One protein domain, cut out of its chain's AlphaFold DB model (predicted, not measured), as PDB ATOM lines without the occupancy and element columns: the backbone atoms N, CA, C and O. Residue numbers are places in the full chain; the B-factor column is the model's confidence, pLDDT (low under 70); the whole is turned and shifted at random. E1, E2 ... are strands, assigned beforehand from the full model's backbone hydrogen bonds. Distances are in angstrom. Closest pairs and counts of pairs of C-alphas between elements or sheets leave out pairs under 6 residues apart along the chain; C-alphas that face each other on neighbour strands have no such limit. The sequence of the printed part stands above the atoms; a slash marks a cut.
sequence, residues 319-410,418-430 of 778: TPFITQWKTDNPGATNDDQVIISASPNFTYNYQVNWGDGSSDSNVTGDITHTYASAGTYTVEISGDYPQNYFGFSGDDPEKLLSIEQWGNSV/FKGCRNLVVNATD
ATOM      1  N   THR A 319      38.497  18.266 -42.436       88.69
ATOM      2  CA  THR A 319      38.522  19.045 -41.201       88.69
ATOM      3  C   THR A 319      37.764  20.344 -41.458       88.69
ATOM      4  O   THR A 319      38.021  21.009 -42.463       88.69
ATOM      5  N   PRO A 320      36.770  20.685 -40.620       95.44
ATOM      6  CA  PRO A 320      35.934  21.843 -40.881       95.44
ATOM      7  C   PRO A 320      36.711  23.145 -40.682       95.44
ATOM      8  O   PRO A 320      37.641  23.216 -39.876       95.44
ATOM      9  N   PHE A 321      36.263  24.188 -41.370       97.75
ATOM     10  CA  PHE A 321      36.559  25.565 -41.004       97.75
ATOM     11  C   PHE A 321      35.736  25.912 -39.757       97.75
ATOM     12  O   PHE A 321      34.505  25.846 -39.794       97.75
ATOM     13  N   ILE A 322      36.401  26.222 -38.641       98.38
ATOM     14  CA  ILE A 322      35.754  26.435 -37.338       98.38
ATOM     15  C   ILE A 322      35.880  27.897 -36.933       98.38
ATOM     16  O   ILE A 322      36.977  28.459 -36.888       98.38
ATOM     17  N   THR A 323      34.752  28.503 -36.578       98.44
ATOM     18  CA  THR A 323      34.662  29.915 -36.190       98.44
ATOM     19  C   THR A 323      33.817  30.108 -34.936       98.44
ATOM     20  O   THR A 323      32.940  29.295 -34.639       98.44
ATOM     21  N   GLN A 324      34.043  31.199 -34.199       98.38
ATOM     22  CA  GLN A 324      33.130  31.645 -33.143       98.38
ATOM     23  C   GLN A 324      32.369  32.900 -33.558       98.38
ATOM     24  O   GLN A 324      32.956  33.872 -34.038       98.38
ATOM     25  N   TRP A 325      31.067  32.894 -33.286       98.31
ATOM     26  CA  TRP A 325      30.148  33.978 -33.609       98.31
ATOM     27  C   TRP A 325      29.414  34.466 -32.366       98.31
ATOM     28  O   TRP A 325      28.995  33.657 -31.543       98.31
ATOM     29  N   LYS A 326      29.219  35.780 -32.245       98.19
ATOM     30  CA  LYS A 326      28.432  36.433 -31.192       98.19
ATOM     31  C   LYS A 326      27.192  37.065 -31.817       98.19
ATOM     32  O   LYS A 326      27.290  38.090 -32.486       98.19
ATOM     33  N   THR A 327      26.038  36.430 -31.639       97.94
ATOM     34  CA  THR A 327      24.815  36.719 -32.415       97.94
ATOM     35  C   THR A 327      24.243  38.121 -32.174       97.94
ATOM     36  O   THR A 327      23.612  38.684 -33.061       97.94
ATOM     37  N   ASP A 328      24.475  38.685 -30.988       97.62
ATOM     38  CA  ASP A 328      24.015  39.997 -30.500       97.62
ATOM     39  C   ASP A 328      25.042  41.123 -30.710       97.62
ATOM     40  O   ASP A 328      24.846  42.243 -30.232       97.62
ATOM     41  N   ASN A 329      26.141  40.860 -31.424       96.81
ATOM     42  CA  ASN A 329      26.972  41.934 -31.964       96.81
ATOM     43  C   ASN A 329      26.261  42.626 -33.143       96.81
ATOM     44  O   ASN A 329      25.418  42.011 -33.799       96.81
ATOM     45  N   PRO A 330      26.621  43.885 -33.465       94.75
ATOM     46  CA  PRO A 330      26.042  44.592 -34.601       94.75
ATOM     47  C   PRO A 330      26.152  43.796 -35.909       94.75
ATOM     48  O   PRO A 330      27.210  43.282 -36.263       94.75
ATOM     49  N   GLY A 331      25.056  43.727 -36.653       92.88
ATOM     50  CA  GLY A 331      24.978  43.018 -37.925       92.88
ATOM     51  C   GLY A 331      23.644  43.280 -38.612       92.88
ATOM     52  O   GLY A 331      22.820  44.049 -38.112       92.88
ATOM     53  N   ALA A 332      23.451  42.685 -39.780       93.12
ATOM     54  CA  ALA A 332      22.218  42.813 -40.540       93.12
ATOM     55  C   ALA A 332      21.100  41.907 -40.007       93.12
ATOM     56  O   ALA A 332      19.927  42.279 -40.097       93.12
ATOM     57  N   THR A 333      21.440  40.732 -39.470       95.75
ATOM     58  CA  THR A 333      20.454  39.799 -38.907       95.75
ATOM     59  C   THR A 333      20.122  40.132 -37.450       95.75
ATOM     60  O   THR A 333      20.853  40.875 -36.787       95.75
ATOM     61  N   ASN A 334      19.026  39.572 -36.927       97.06
ATOM     62  CA  ASN A 334      18.590  39.799 -35.545       97.06
ATOM     63  C   ASN A 334      19.631  39.326 -34.510       97.06
ATOM     64  O   ASN A 334      20.505  38.518 -34.814       97.06
ATOM     65  N   ASP A 335      19.511  39.785 -33.261       97.56
ATOM     66  CA  ASP A 335      20.458  39.488 -32.166       97.56
ATOM     67  C   ASP A 335      20.577  37.988 -31.806       97.56
ATOM     68  O   ASP A 335      21.474  37.578 -31.068       97.56
ATOM     69  N   ASP A 336      19.669  37.151 -32.298       97.88
ATOM     70  CA  ASP A 336      19.640  35.694 -32.156       97.88
ATOM     71  C   ASP A 336      19.949  34.963 -33.474       97.88
ATOM     72  O   ASP A 336      19.704  33.765 -33.589       97.88
ATOM     73  N   GLN A 337      20.487  35.664 -34.472       97.88
ATOM     74  CA  GLN A 337      20.757  35.129 -35.803       97.88
ATOM     75  C   GLN A 337      22.202  35.365 -36.249       97.88
ATOM     76  O   GLN A 337      22.882  36.288 -35.791       97.88
ATOM     77  N   VAL A 338      22.654  34.514 -37.168       97.06
ATOM     78  CA  VAL A 338      23.858  34.723 -37.986       97.06
ATOM     79  C   VAL A 338      23.560  34.336 -39.427       97.06
ATOM     80  O   VAL A 338      22.774  33.416 -39.674       97.06
ATOM     81  N   ILE A 339      24.209  35.011 -40.371       96.25
ATOM     82  CA  ILE A 339      24.219  34.642 -41.788       96.25
ATOM     83  C   ILE A 339      25.617  34.202 -42.230       96.25
ATOM     84  O   ILE A 339      26.613  34.850 -41.908       96.25
ATOM     85  N   ILE A 340      25.679  33.104 -42.982       95.69
ATOM     86  CA  ILE A 340      26.842  32.719 -43.785       95.69
ATOM     87  C   ILE A 340      26.497  33.051 -45.230       95.69
ATOM     88  O   ILE A 340      25.538  32.501 -45.776       95.69
ATOM     89  N   SER A 341      27.278  33.938 -45.835       93.94
ATOM     90  CA  SER A 341      27.063  34.390 -47.207       93.94
ATOM     91  C   SER A 341      27.990  33.658 -48.177       93.94
ATOM     92  O   SER A 341      29.120  33.290 -47.841       93.94
ATOM     93  N   ALA A 342      27.506  33.441 -49.393       93.25
ATOM     94  CA  ALA A 342      28.198  32.754 -50.469       93.25
ATOM     95  C   ALA A 342      28.456  33.726 -51.626       93.25
ATOM     96  O   ALA A 342      27.553  34.374 -52.156       93.25
ATOM     97  N   SER A 343      29.714  33.819 -52.053       92.94
ATOM     98  CA  SER A 343      30.087  34.650 -53.199       92.94
ATOM     99  C   SER A 343      29.407  34.165 -54.487       92.94
ATOM    100  O   SER A 343      29.500  32.981 -54.812       92.94
ATOM    101  N   PRO A 344      28.811  35.053 -55.300       91.19
ATOM    102  CA  PRO A 344      28.157  34.658 -56.550       91.19
ATOM    103  C   PRO A 344      29.136  34.134 -57.619       91.19
ATOM    104  O   PRO A 344      28.698  33.627 -58.650       91.19
ATOM    105  N   ASN A 345      30.449  34.262 -57.399       92.94
ATOM    106  CA  ASN A 345      31.488  33.853 -58.347       92.94
ATOM    107  C   ASN A 345      31.833  32.359 -58.279       92.94
ATOM    108  O   ASN A 345      32.549  31.861 -59.149       92.94
ATOM    109  N   PHE A 346      31.344  31.643 -57.264       94.50
ATOM    110  CA  PHE A 346      31.656  30.236 -57.049       94.50
ATOM    111  C   PHE A 346      30.393  29.402 -56.845       94.50
ATOM    112  O   PHE A 346      29.320  29.911 -56.532       94.50
ATOM    113  N   THR A 347      30.526  28.094 -57.055       94.88
ATOM    114  CA  THR A 347      29.493  27.124 -56.681       94.88
ATOM    115  C   THR A 347      29.800  26.605 -55.285       94.88
ATOM    116  O   THR A 347      30.963  26.436 -54.938       94.88
ATOM    117  N   TYR A 348      28.752  26.377 -54.504       95.69
ATOM    118  CA  TYR A 348      28.836  25.937 -53.120       95.69
ATOM    119  C   TYR A 348      28.078  24.623 -52.966       95.69
ATOM    120  O   TYR A 348      27.035  24.421 -53.597       95.69
ATOM    121  N   ASN A 349      28.594  23.743 -52.120       95.94
ATOM    122  CA  ASN A 349      27.893  22.555 -51.647       95.94
ATOM    123  C   ASN A 349      28.470  22.159 -50.288       95.94
ATOM    124  O   ASN A 349      29.288  21.240 -50.177       95.94
ATOM    125  N   TYR A 350      28.081  22.911 -49.266       95.44
ATOM    126  CA  TYR A 350      28.642  22.804 -47.928       95.44
ATOM    127  C   TYR A 350      27.602  22.348 -46.905       95.44
ATOM    128  O   TYR A 350      26.399  22.243 -47.168       95.44
ATOM    129  N   GLN A 351      28.109  22.008 -45.732       96.50
ATOM    130  CA  GLN A 351      27.354  21.636 -44.552       96.50
ATOM    131  C   GLN A 351      27.793  22.552 -43.417       96.50
ATOM    132  O   GLN A 351      28.966  22.921 -43.333       96.50
ATOM    133  N   VAL A 352      26.851  22.908 -42.555       98.00
ATOM    134  CA  VAL A 352      27.100  23.780 -41.407       98.00
ATOM    135  C   VAL A 352      26.565  23.101 -40.164       98.00
ATOM    136  O   VAL A 352      25.404  22.697 -40.129       98.00
ATOM    137  N   ASN A 353      27.399  22.987 -39.140       98.06
ATOM    138  CA  ASN A 353      26.974  22.693 -37.778       98.06
ATOM    139  C   ASN A 353      26.985  24.006 -36.992       98.06
ATOM    140  O   ASN A 353      28.025  24.656 -36.883       98.06
ATOM    141  N   TRP A 354      25.830  24.396 -36.459       98.25
ATOM    142  CA  TRP A 354      25.641  25.697 -35.809       98.25
ATOM    143  C   TRP A 354      26.067  25.713 -34.333       98.25
ATOM    144  O   TRP A 354      25.997  26.747 -33.674       98.25
ATOM    145  N   GLY A 355      26.483  24.569 -33.778       97.12
ATOM    146  CA  GLY A 355      26.973  24.476 -32.398       97.12
ATOM    147  C   GLY A 355      25.887  24.522 -31.317       97.12
ATOM    148  O   GLY A 355      26.198  24.465 -30.128       97.12
ATOM    149  N   ASP A 356      24.611  24.575 -31.702       97.31
ATOM    150  CA  ASP A 356      23.444  24.477 -30.812       97.31
ATOM    151  C   ASP A 356      22.726  23.115 -30.906       97.31
ATOM    152  O   ASP A 356      21.651  22.919 -30.334       97.31
ATOM    153  N   GLY A 357      23.337  22.159 -31.615       96.31
ATOM    154  CA  GLY A 357      22.778  20.840 -31.910       96.31
ATOM    155  C   GLY A 357      21.982  20.771 -33.219       96.31
ATOM    156  O   GLY A 357      21.494  19.690 -33.554       96.31
ATOM    157  N   SER A 358      21.855  21.880 -33.953       97.44
ATOM    158  CA  SER A 358      21.297  21.913 -35.306       97.44
ATOM    159  C   SER A 358      22.386  21.943 -36.386       97.44
ATOM    160  O   SER A 358      23.523  22.357 -36.150       97.44
ATOM    161  N   SER A 359      22.035  21.471 -37.582       97.69
ATOM    162  CA  SER A 359      22.934  21.443 -38.735       97.69
ATOM    163  C   SER A 359      22.162  21.474 -40.050       97.69
ATOM    164  O   SER A 359      21.106  20.843 -40.150       97.69
ATOM    165  N   ASP A 360      22.755  22.076 -41.074       98.31
ATOM    166  CA  ASP A 360      22.254  22.088 -42.446       98.31
ATOM    167  C   ASP A 360      23.231  21.381 -43.389       98.31
ATOM    168  O   ASP A 360      24.445  21.391 -43.185       98.31
ATOM    169  N   SER A 361      22.700  20.750 -44.437       95.81
ATOM    170  CA  SER A 361      23.497  20.031 -45.437       95.81
ATOM    171  C   SER A 361      23.036  20.361 -46.850       95.81
ATOM    172  O   SER A 361      21.873  20.705 -47.060       95.81
ATOM    173  N   ASN A 362      23.933  20.200 -47.826       95.50
ATOM    174  CA  ASN A 362      23.701  20.557 -49.231       95.50
ATOM    175  C   ASN A 362      23.359  22.045 -49.418       95.50
ATOM    176  O   ASN A 362      22.493  22.399 -50.221       95.50
ATOM    177  N   VAL A 363      24.011  22.917 -48.647       97.31
ATOM    178  CA  VAL A 363      23.836  24.364 -48.755       97.31
ATOM    179  C   VAL A 363      24.595  24.859 -49.984       97.31
ATOM    180  O   VAL A 363      25.783  24.582 -50.143       97.31
ATOM    181  N   THR A 364      23.906  25.578 -50.871       96.31
ATOM    182  CA  THR A 364      24.455  26.024 -52.167       96.31
ATOM    183  C   THR A 364      24.535  27.543 -52.320       96.31
ATOM    184  O   THR A 364      24.793  28.032 -53.416       96.31
ATOM    185  N   GLY A 365      24.255  28.299 -51.262       94.50
ATOM    186  CA  GLY A 365      24.207  29.760 -51.277       94.50
ATOM    187  C   GLY A 365      24.203  30.320 -49.860       94.50
ATOM    188  O   GLY A 365      24.665  29.642 -48.941       94.50
ATOM    189  N   ASP A 366      23.668  31.527 -49.689       94.81
ATOM    190  CA  ASP A 366      23.517  32.151 -48.375       94.81
ATOM    191  C   ASP A 366      22.597  31.321 -47.468       94.81
ATOM    192  O   ASP A 366      21.589  30.761 -47.920       94.81
ATOM    193  N   ILE A 367      22.907  31.279 -46.175       96.81
ATOM    194  CA  ILE A 367      22.065  30.633 -45.169       96.81
ATOM    195  C   ILE A 367      22.056  31.435 -43.869       96.81
ATOM    196  O   ILE A 367      23.097  31.853 -43.365       96.81
ATOM    197  N   THR A 368      20.863  31.649 -43.316       97.19
ATOM    198  CA  THR A 368      20.660  32.305 -42.020       97.19
ATOM    199  C   THR A 368      20.147  31.292 -41.014       97.19
ATOM    200  O   THR A 368      19.144  30.624 -41.271       97.19
ATOM    201  N   HIS A 369      20.779  31.235 -39.847       98.06
ATOM    202  CA  HIS A 369      20.326  30.414 -38.727       98.06
ATOM    203  C   HIS A 369      19.758  31.269 -37.603       98.06
ATOM    204  O   HIS A 369      20.200  32.396 -37.392       98.06
ATOM    205  N   THR A 370      18.764  30.736 -36.887       98.38
ATOM    206  CA  THR A 370      18.137  31.389 -35.727       98.38
ATOM    207  C   THR A 370      18.314  30.520 -34.493       98.38
ATOM    208  O   THR A 370      17.759  29.423 -34.412       98.38
ATOM    209  N   TYR A 371      19.050  31.035 -33.516       98.31
ATOM    210  CA  TYR A 371      19.291  30.386 -32.237       98.31
ATOM    211  C   TYR A 371      18.115  30.600 -31.280       98.31
ATOM    212  O   TYR A 371      17.396  31.594 -31.341       98.31
ATOM    213  N   ALA A 372      17.934  29.686 -30.323       97.69
ATOM    214  CA  ALA A 372      16.886  29.821 -29.303       97.69
ATOM    215  C   ALA A 372      17.096  31.023 -28.356       97.69
ATOM    216  O   ALA A 372      16.158  31.471 -27.693       97.69
ATOM    217  N   SER A 373      18.331  31.512 -28.252       97.25
ATOM    218  CA  SER A 373      18.719  32.671 -27.450       97.25
ATOM    219  C   SER A 373      19.934  33.343 -28.074       97.25
ATOM    220  O   SER A 373      20.783  32.657 -28.627       97.25
ATOM    221  N   ALA A 374      20.073  34.656 -27.908       98.25
ATOM    222  CA  ALA A 374      21.317  35.334 -28.247       98.25
ATOM    223  C   ALA A 374      22.501  34.781 -27.429       98.25
ATOM    224  O   ALA A 374      22.356  34.471 -26.241       98.25
ATOM    225  N   GLY A 375      23.681  34.666 -28.039       97.81
ATOM    226  CA  GLY A 375      24.811  33.979 -27.418       97.81
ATOM    227  C   GLY A 375      26.086  33.977 -28.255       97.81
ATOM    228  O   GLY A 375      26.174  34.638 -29.287       97.81
ATOM    229  N   THR A 376      27.091  33.257 -27.753       98.44
ATOM    230  CA  THR A 376      28.294  32.908 -28.519       98.44
ATOM    231  C   THR A 376      28.181  31.457 -28.956       98.44
ATOM    232  O   THR A 376      27.929  30.596 -28.111       98.44
ATOM    233  N   TYR A 377      28.401  31.189 -30.238       98.50
ATOM    234  CA  TYR A 377      28.261  29.865 -30.835       98.50
ATOM    235  C   TYR A 377      29.496  29.504 -31.655       98.50
ATOM    236  O   TYR A 377      30.116  30.368 -32.274       98.50
ATOM    237  N   THR A 378      29.864  28.223 -31.627       98.56
ATOM    238  CA  THR A 378      30.909  27.656 -32.486       98.56
ATOM    239  C   THR A 378      30.251  27.113 -33.742       98.56
ATOM    240  O   THR A 378      29.390  26.244 -33.647       98.56
ATOM    241  N   VAL A 379      30.649  27.635 -34.896       98.56
ATOM    242  CA  VAL A 379      30.119  27.245 -36.201       98.56
ATOM    243  C   VAL A 379      31.201  26.484 -36.954       98.56
ATOM    244  O   VAL A 379      32.322  26.978 -37.102       98.56
ATOM    245  N   GLU A 380      30.865  25.286 -37.424       98.12
ATOM    246  CA  GLU A 380      31.758  24.414 -38.188       98.12
ATOM    247  C   GLU A 380      31.225  24.275 -39.616       98.12
ATOM    248  O   GLU A 380      30.077  23.869 -39.812       98.12
ATOM    249  N   ILE A 381      32.055  24.590 -40.608       97.69
ATOM    250  CA  ILE A 381      31.706  24.513 -42.029       97.69
ATOM    251  C   ILE A 381      32.564  23.439 -42.700       97.69
ATOM    252  O   ILE A 381      33.791  23.467 -42.610       97.69
ATOM    253  N   SER A 382      31.929  22.494 -43.389       94.06
ATOM    254  CA  SER A 382      32.591  21.452 -44.186       94.06
ATOM    255  C   SER A 382      31.889  21.282 -45.542       94.06
ATOM    256  O   SER A 382      30.870  21.906 -45.802       94.06
ATOM    257  N   GLY A 383      32.409  20.456 -46.443       91.81
ATOM    258  CA  GLY A 383      31.994  20.364 -47.849       91.81
ATOM    259  C   GLY A 383      32.723  21.341 -48.783       91.81
ATOM    260  O   GLY A 383      33.851  21.743 -48.510       91.81
ATOM    261  N   ASP A 384      32.102  21.663 -49.917       92.94
ATOM    262  CA  ASP A 384      32.634  22.584 -50.928       92.94
ATOM    263  C   ASP A 384      32.295  24.034 -50.548       92.94
ATOM    264  O   ASP A 384      31.185  24.521 -50.803       92.94
ATOM    265  N   TYR A 385      33.245  24.683 -49.870       95.50
ATOM    266  CA  TYR A 385      33.158  26.056 -49.368       95.50
ATOM    267  C   TYR A 385      34.374  26.873 -49.854       95.50
ATOM    268  O   TYR A 385      35.345  27.055 -49.120       95.50
ATOM    269  N   PRO A 386      34.374  27.317 -51.125       96.12
ATOM    270  CA  PRO A 386      35.569  27.845 -51.791       96.12
ATOM    271  C   PRO A 386      35.985  29.257 -51.351       96.12
ATOM    272  O   PRO A 386      37.107  29.675 -51.646       96.12
ATOM    273  N   GLN A 387      35.098  30.012 -50.702       96.31
ATOM    274  CA  GLN A 387      35.349  31.382 -50.256       96.31
ATOM    275  C   GLN A 387      34.407  31.733 -49.096       96.31
ATOM    276  O   GLN A 387      33.198  31.546 -49.196       96.31
ATOM    277  N   ASN A 388      34.957  32.297 -48.021       95.44
ATOM    278  CA  ASN A 388      34.178  33.033 -47.033       95.44
ATOM    279  C   ASN A 388      33.965  34.438 -47.592       95.44
ATOM    280  O   ASN A 388      34.870  34.959 -48.245       95.44
ATOM    281  N   TYR A 389      32.799  35.048 -47.401       94.75
ATOM    282  CA  TYR A 389      32.451  36.244 -48.169       94.75
ATOM    283  C   TYR A 389      31.627  37.259 -47.372       94.75
ATOM    284  O   TYR A 389      30.537  36.942 -46.909       94.75
ATOM    285  N   PHE A 390      32.127  38.500 -47.288       93.75
ATOM    286  CA  PHE A 390      31.434  39.668 -46.718       93.75
ATOM    287  C   PHE A 390      31.362  40.819 -47.739       93.75
ATOM    288  O   PHE A 390      31.989  41.880 -47.602       93.75
ATOM    289  N   GLY A 391      30.659  40.591 -48.848       74.19
ATOM    290  CA  GLY A 391      30.701  41.491 -49.999       74.19
ATOM    291  C   GLY A 391      29.584  42.528 -50.112       74.19
ATOM    292  O   GLY A 391      29.810  43.548 -50.771       74.19
ATOM    293  N   PHE A 392      28.416  42.326 -49.491       66.31
ATOM    294  CA  PHE A 392      27.215  43.140 -49.742       66.31
ATOM    295  C   PHE A 392      26.609  43.745 -48.465       66.31
ATOM    296  O   PHE A 392      26.962  43.418 -47.337       66.31
ATOM    297  N   SER A 393      25.671  44.681 -48.636       63.31
ATOM    298  CA  SER A 393      24.790  45.101 -47.544       63.31
ATOM    299  C   SER A 393      23.878  43.931 -47.161       63.31
ATOM    300  O   SER A 393      23.066  43.524 -47.991       63.31
ATOM    301  N   GLY A 394      23.990  43.417 -45.935       70.31
ATOM    302  CA  GLY A 394      23.195  42.267 -45.482       70.31
ATOM    303  C   GLY A 394      23.966  41.209 -44.692       70.31
ATOM    304  O   GLY A 394      23.336  40.280 -44.202       70.31
ATOM    305  N   ASP A 395      25.284  41.366 -44.540       85.69
ATOM    306  CA  ASP A 395      26.124  40.414 -43.811       85.69
ATOM    307  C   ASP A 395      26.314  40.796 -42.325       85.69
ATOM    308  O   ASP A 395      25.988  41.904 -41.888       85.69
ATOM    309  N   ASP A 396      26.908  39.882 -41.553       92.62
ATOM    310  CA  ASP A 396      27.133  40.008 -40.106       92.62
ATOM    311  C   ASP A 396      28.630  40.070 -39.711       92.62
ATOM    312  O   ASP A 396      29.079  39.316 -38.841       92.62
ATOM    313  N   PRO A 397      29.462  40.945 -40.308       95.06
ATOM    314  CA  PRO A 397      30.911  40.849 -40.146       95.06
ATOM    315  C   PRO A 397      31.388  41.092 -38.707       95.06
ATOM    316  O   PRO A 397      32.349  40.460 -38.279       95.06
ATOM    317  N   GLU A 398      30.725  41.953 -37.921       95.62
ATOM    318  CA  GLU A 398      31.104  42.171 -36.513       95.62
ATOM    319  C   GLU A 398      30.642  41.035 -35.580       95.62
ATOM    320  O   GLU A 398      31.120  40.958 -34.439       95.62
ATOM    321  N   LYS A 399      29.752  40.141 -36.048       97.44
ATOM    322  CA  LYS A 399      29.341  38.945 -35.301       97.44
ATOM    323  C   LYS A 399      30.408  37.855 -35.337       97.44
ATOM    324  O   LYS A 399      30.507  37.117 -34.359       97.44
ATOM    325  N   LEU A 400      31.236  37.777 -36.383       97.69
ATOM    326  CA  LEU A 400      32.393  36.878 -36.421       97.69
ATOM    327  C   LEU A 400      33.477  37.373 -35.446       97.69
ATOM    328  O   LEU A 400      34.055  38.448 -35.624       97.69
ATOM    329  N   LEU A 401      33.746  36.584 -34.405       97.56
ATOM    330  CA  LEU A 401      34.737  36.899 -33.375       97.56
ATOM    331  C   LEU A 401      36.098  36.284 -33.675       97.56
ATOM    332  O   LEU A 401      37.120  36.949 -33.522       97.56
ATOM    333  N   SER A 402      36.129  35.008 -34.053       97.88
ATOM    334  CA  SER A 402      37.397  34.311 -34.228       97.88
ATOM    335  C   SER A 402      37.350  33.150 -35.204       97.88
ATOM    336  O   SER A 402      36.303  32.546 -35.430       97.88
ATOM    337  N   ILE A 403      38.526  32.840 -35.749       98.19
ATOM    338  CA  ILE A 403      38.818  31.596 -36.461       98.19
ATOM    339  C   ILE A 403      39.566  30.684 -35.491       98.19
ATOM    340  O   ILE A 403      40.651  31.030 -35.017       98.19
ATOM    341  N   GLU A 404      38.973  29.536 -35.191       98.19
ATOM    342  CA  GLU A 404      39.540  28.515 -34.304       98.19
ATOM    343  C   GLU A 404      40.296  27.436 -35.085       98.19
ATOM    344  O   GLU A 404      41.192  26.804 -34.534       98.19
ATOM    345  N   GLN A 405      39.948  27.232 -36.360       97.31
ATOM    346  CA  GLN A 405      40.607  26.280 -37.253       97.31
ATOM    347  C   GLN A 405      40.329  26.650 -38.713       97.31
ATOM    348  O   GLN A 405      39.183  26.961 -39.051       97.31
ATOM    349  N   TRP A 406      41.340  26.587 -39.581       96.56
ATOM    350  CA  TRP A 406      41.161  26.789 -41.027       96.56
ATOM    351  C   TRP A 406      40.557  25.567 -41.721       96.56
ATOM    352  O   TRP A 406      39.739  25.720 -42.631       96.56
ATOM    353  N   GLY A 407      40.925  24.372 -41.266       92.88
ATOM    354  CA  GLY A 407      40.540  23.111 -41.883       92.88
ATOM    355  C   GLY A 407      41.326  22.840 -43.169       92.88
ATOM    356  O   GLY A 407      42.322  23.499 -43.460       92.88
ATOM    357  N   ASN A 408      40.866  21.877 -43.966       87.88
ATOM    358  CA  ASN A 408      41.498  21.502 -45.240       87.88
ATOM    359  C   ASN A 408      40.667  21.887 -46.472       87.88
ATOM    360  O   ASN A 408      40.802  21.286 -47.538       87.88
ATOM    361  N   SER A 409      39.800  22.892 -46.340       88.19
ATOM    362  CA  SER A 409      39.141  23.504 -47.494       88.19
ATOM    363  C   SER A 409      40.174  24.208 -48.373       88.19
ATOM    364  O   SER A 409      40.948  25.034 -47.892       88.19
ATOM    365  N   VAL A 410      40.153  23.915 -49.676       90.38
ATOM    366  CA  VAL A 410      40.999  24.605 -50.657       90.38
ATOM    367  C   VAL A 410      40.329  25.919 -51.050       90.38
ATOM    368  O   VAL A 410      39.339  25.935 -51.795       90.38
ATOM    369  N   PHE A 418      37.087  38.507 -44.873       97.12
ATOM    370  CA  PHE A 418      36.960  38.972 -43.488       97.12
ATOM    371  C   PHE A 418      36.735  40.486 -43.428       97.12
ATOM    372  O   PHE A 418      37.107  41.185 -42.476       97.12
ATOM    373  N   LYS A 419      36.125  41.013 -44.488       96.88
ATOM    374  CA  LYS A 419      35.837  42.428 -44.626       96.88
ATOM    375  C   LYS A 419      34.839  42.877 -43.566       96.88
ATOM    376  O   LYS A 419      33.748  42.342 -43.425       96.88
ATOM    377  N   GLY A 420      35.206  43.925 -42.842       96.00
ATOM    378  CA  GLY A 420      34.401  44.517 -41.782       96.00
ATOM    379  C   GLY A 420      34.432  43.740 -40.472       96.00
ATOM    380  O   GLY A 420      33.780  44.182 -39.526       96.00
ATOM    381  N   CYS A 421      35.168  42.625 -40.379       96.31
ATOM    382  CA  CYS A 421      35.232  41.796 -39.177       96.31
ATOM    383  C   CYS A 421      36.073  42.471 -38.086       96.31
ATOM    384  O   CYS A 421      37.207  42.099 -37.795       96.31
ATOM    385  N   ARG A 422      35.520  43.529 -37.487       95.56
ATOM    386  CA  ARG A 422      36.218  44.418 -36.546       95.56
ATOM    387  C   ARG A 422      36.713  43.723 -35.288       95.56
ATOM    388  O   ARG A 422      37.674  44.210 -34.704       95.56
ATOM    389  N   ASN A 423      36.060  42.632 -34.897       95.69
ATOM    390  CA  ASN A 423      36.361  41.862 -33.693       95.69
ATOM    391  C   ASN A 423      37.250  40.638 -33.966       95.69
ATOM    392  O   ASN A 423      37.548  39.913 -33.024       95.69
ATOM    393  N   LEU A 424      37.658  40.411 -35.224       97.19
ATOM    394  CA  LEU A 424      38.312  39.177 -35.652       97.19
ATOM    395  C   LEU A 424      39.661  38.937 -34.962       97.19
ATOM    396  O   LEU A 424      40.590  39.741 -35.061       97.19
ATOM    397  N   VAL A 425      39.781  37.755 -34.366       95.69
ATOM    398  CA  VAL A 425      41.012  37.159 -33.835       95.69
ATOM    399  C   VAL A 425      41.231  35.789 -34.493       95.69
ATOM    400  O   VAL A 425      40.280  35.112 -34.864       95.69
ATOM    401  N   VAL A 426      42.478  35.351 -34.653       95.31
ATOM    402  CA  VAL A 426      42.798  34.017 -35.191       95.31
ATOM    403  C   VAL A 426      43.483  33.228 -34.085       95.31
ATOM    404  O   VAL A 426      44.603  33.549 -33.703       95.31
ATOM    405  N   ASN A 427      42.778  32.231 -33.554       95.06
ATOM    406  CA  ASN A 427      43.282  31.286 -32.551       95.06
ATOM    407  C   ASN A 427      43.782  29.981 -33.192       95.06
ATOM    408  O   ASN A 427      44.432  29.178 -32.522       95.06
ATOM    409  N   ALA A 428      43.457  29.781 -34.472       95.19
ATOM    410  CA  ALA A 428      43.851  28.636 -35.271       95.19
ATOM    411  C   ALA A 428      45.363  28.379 -35.225       95.19
ATOM    412  O   ALA A 428      46.177  29.298 -35.332       95.19
ATOM    413  N   THR A 429      45.729  27.107 -35.069       91.62
ATOM    414  CA  THR A 429      47.126  26.648 -35.110       91.62
ATOM    415  C   THR A 429      47.523  26.076 -36.470       91.62
ATOM    416  O   THR A 429      48.711  25.904 -36.736       91.62
ATOM    417  N   ASP A 430      46.538  25.731 -37.296       94.44
ATOM    418  CA  ASP A 430      46.703  25.365 -38.699       94.44
ATOM    419  C   ASP A 430      46.747  26.617 -39.595       94.44
ATOM    420  O   ASP A 430      46.565  27.746 -39.135       94.44
TER     421      ASP A 430
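Overview. This is residues 319 to 410 and 418 to 430 of the 778 residues of the protein "PKD domain-containing protein" of Gammaproteobacteria bacterium (UniProt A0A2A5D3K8). What is the shape? With little regular structure, it is a twisted sheet, E4-E3-E6-E1-E7, antiparallel, with the strand pair E2 and E5 over part of one face. What is printed? Of 105 residues, 39 are in seven strands, E1 to E7 along the chain; it is all strand, compact, with a radius of gyration of the C-alphas of 12.5 A, spanning 30 by 29 by 28 A.

Arrangement. What neighbours E1, residues 321 to 326? E6, residues 376 to 384 (N 323 to O 379, 2.9 A), and E7, residues 400 to 405 (N 324 to O 402, 2.9 A). What follows E6? Along the chain E7 does, but in the sheet the other neighbour of E6 is E3, residues 349 to 353, with N 351 and O 382 within hydrogen-bond range at 2.8 A, and E3 forms a hairpin with E4, residues 359 to 363, with N 352 and O 360 within hydrogen-bond range at 2.9 A. What is the other pair? E2, residues 337 to 340, and E5, residues 367 to 370, are antiparallel (N 340 to O 367, 2.9 A).

Along the chain. Where does E1 begin? At C-alpha 321, (36.559, 25.565, -41.004). Where does E7 end? At C-alpha 405, (40.607, 26.280, -37.253). Which is longest? E6, 25.1 A.

Size, cuts and confidence. Is there a cut? Residues 411 to 417 are missing; C-alphas 410 and 418 are 16.6 A apart. What is weak? Residues 392 to 393, in the long link E6 to E7, have pLDDT under 70.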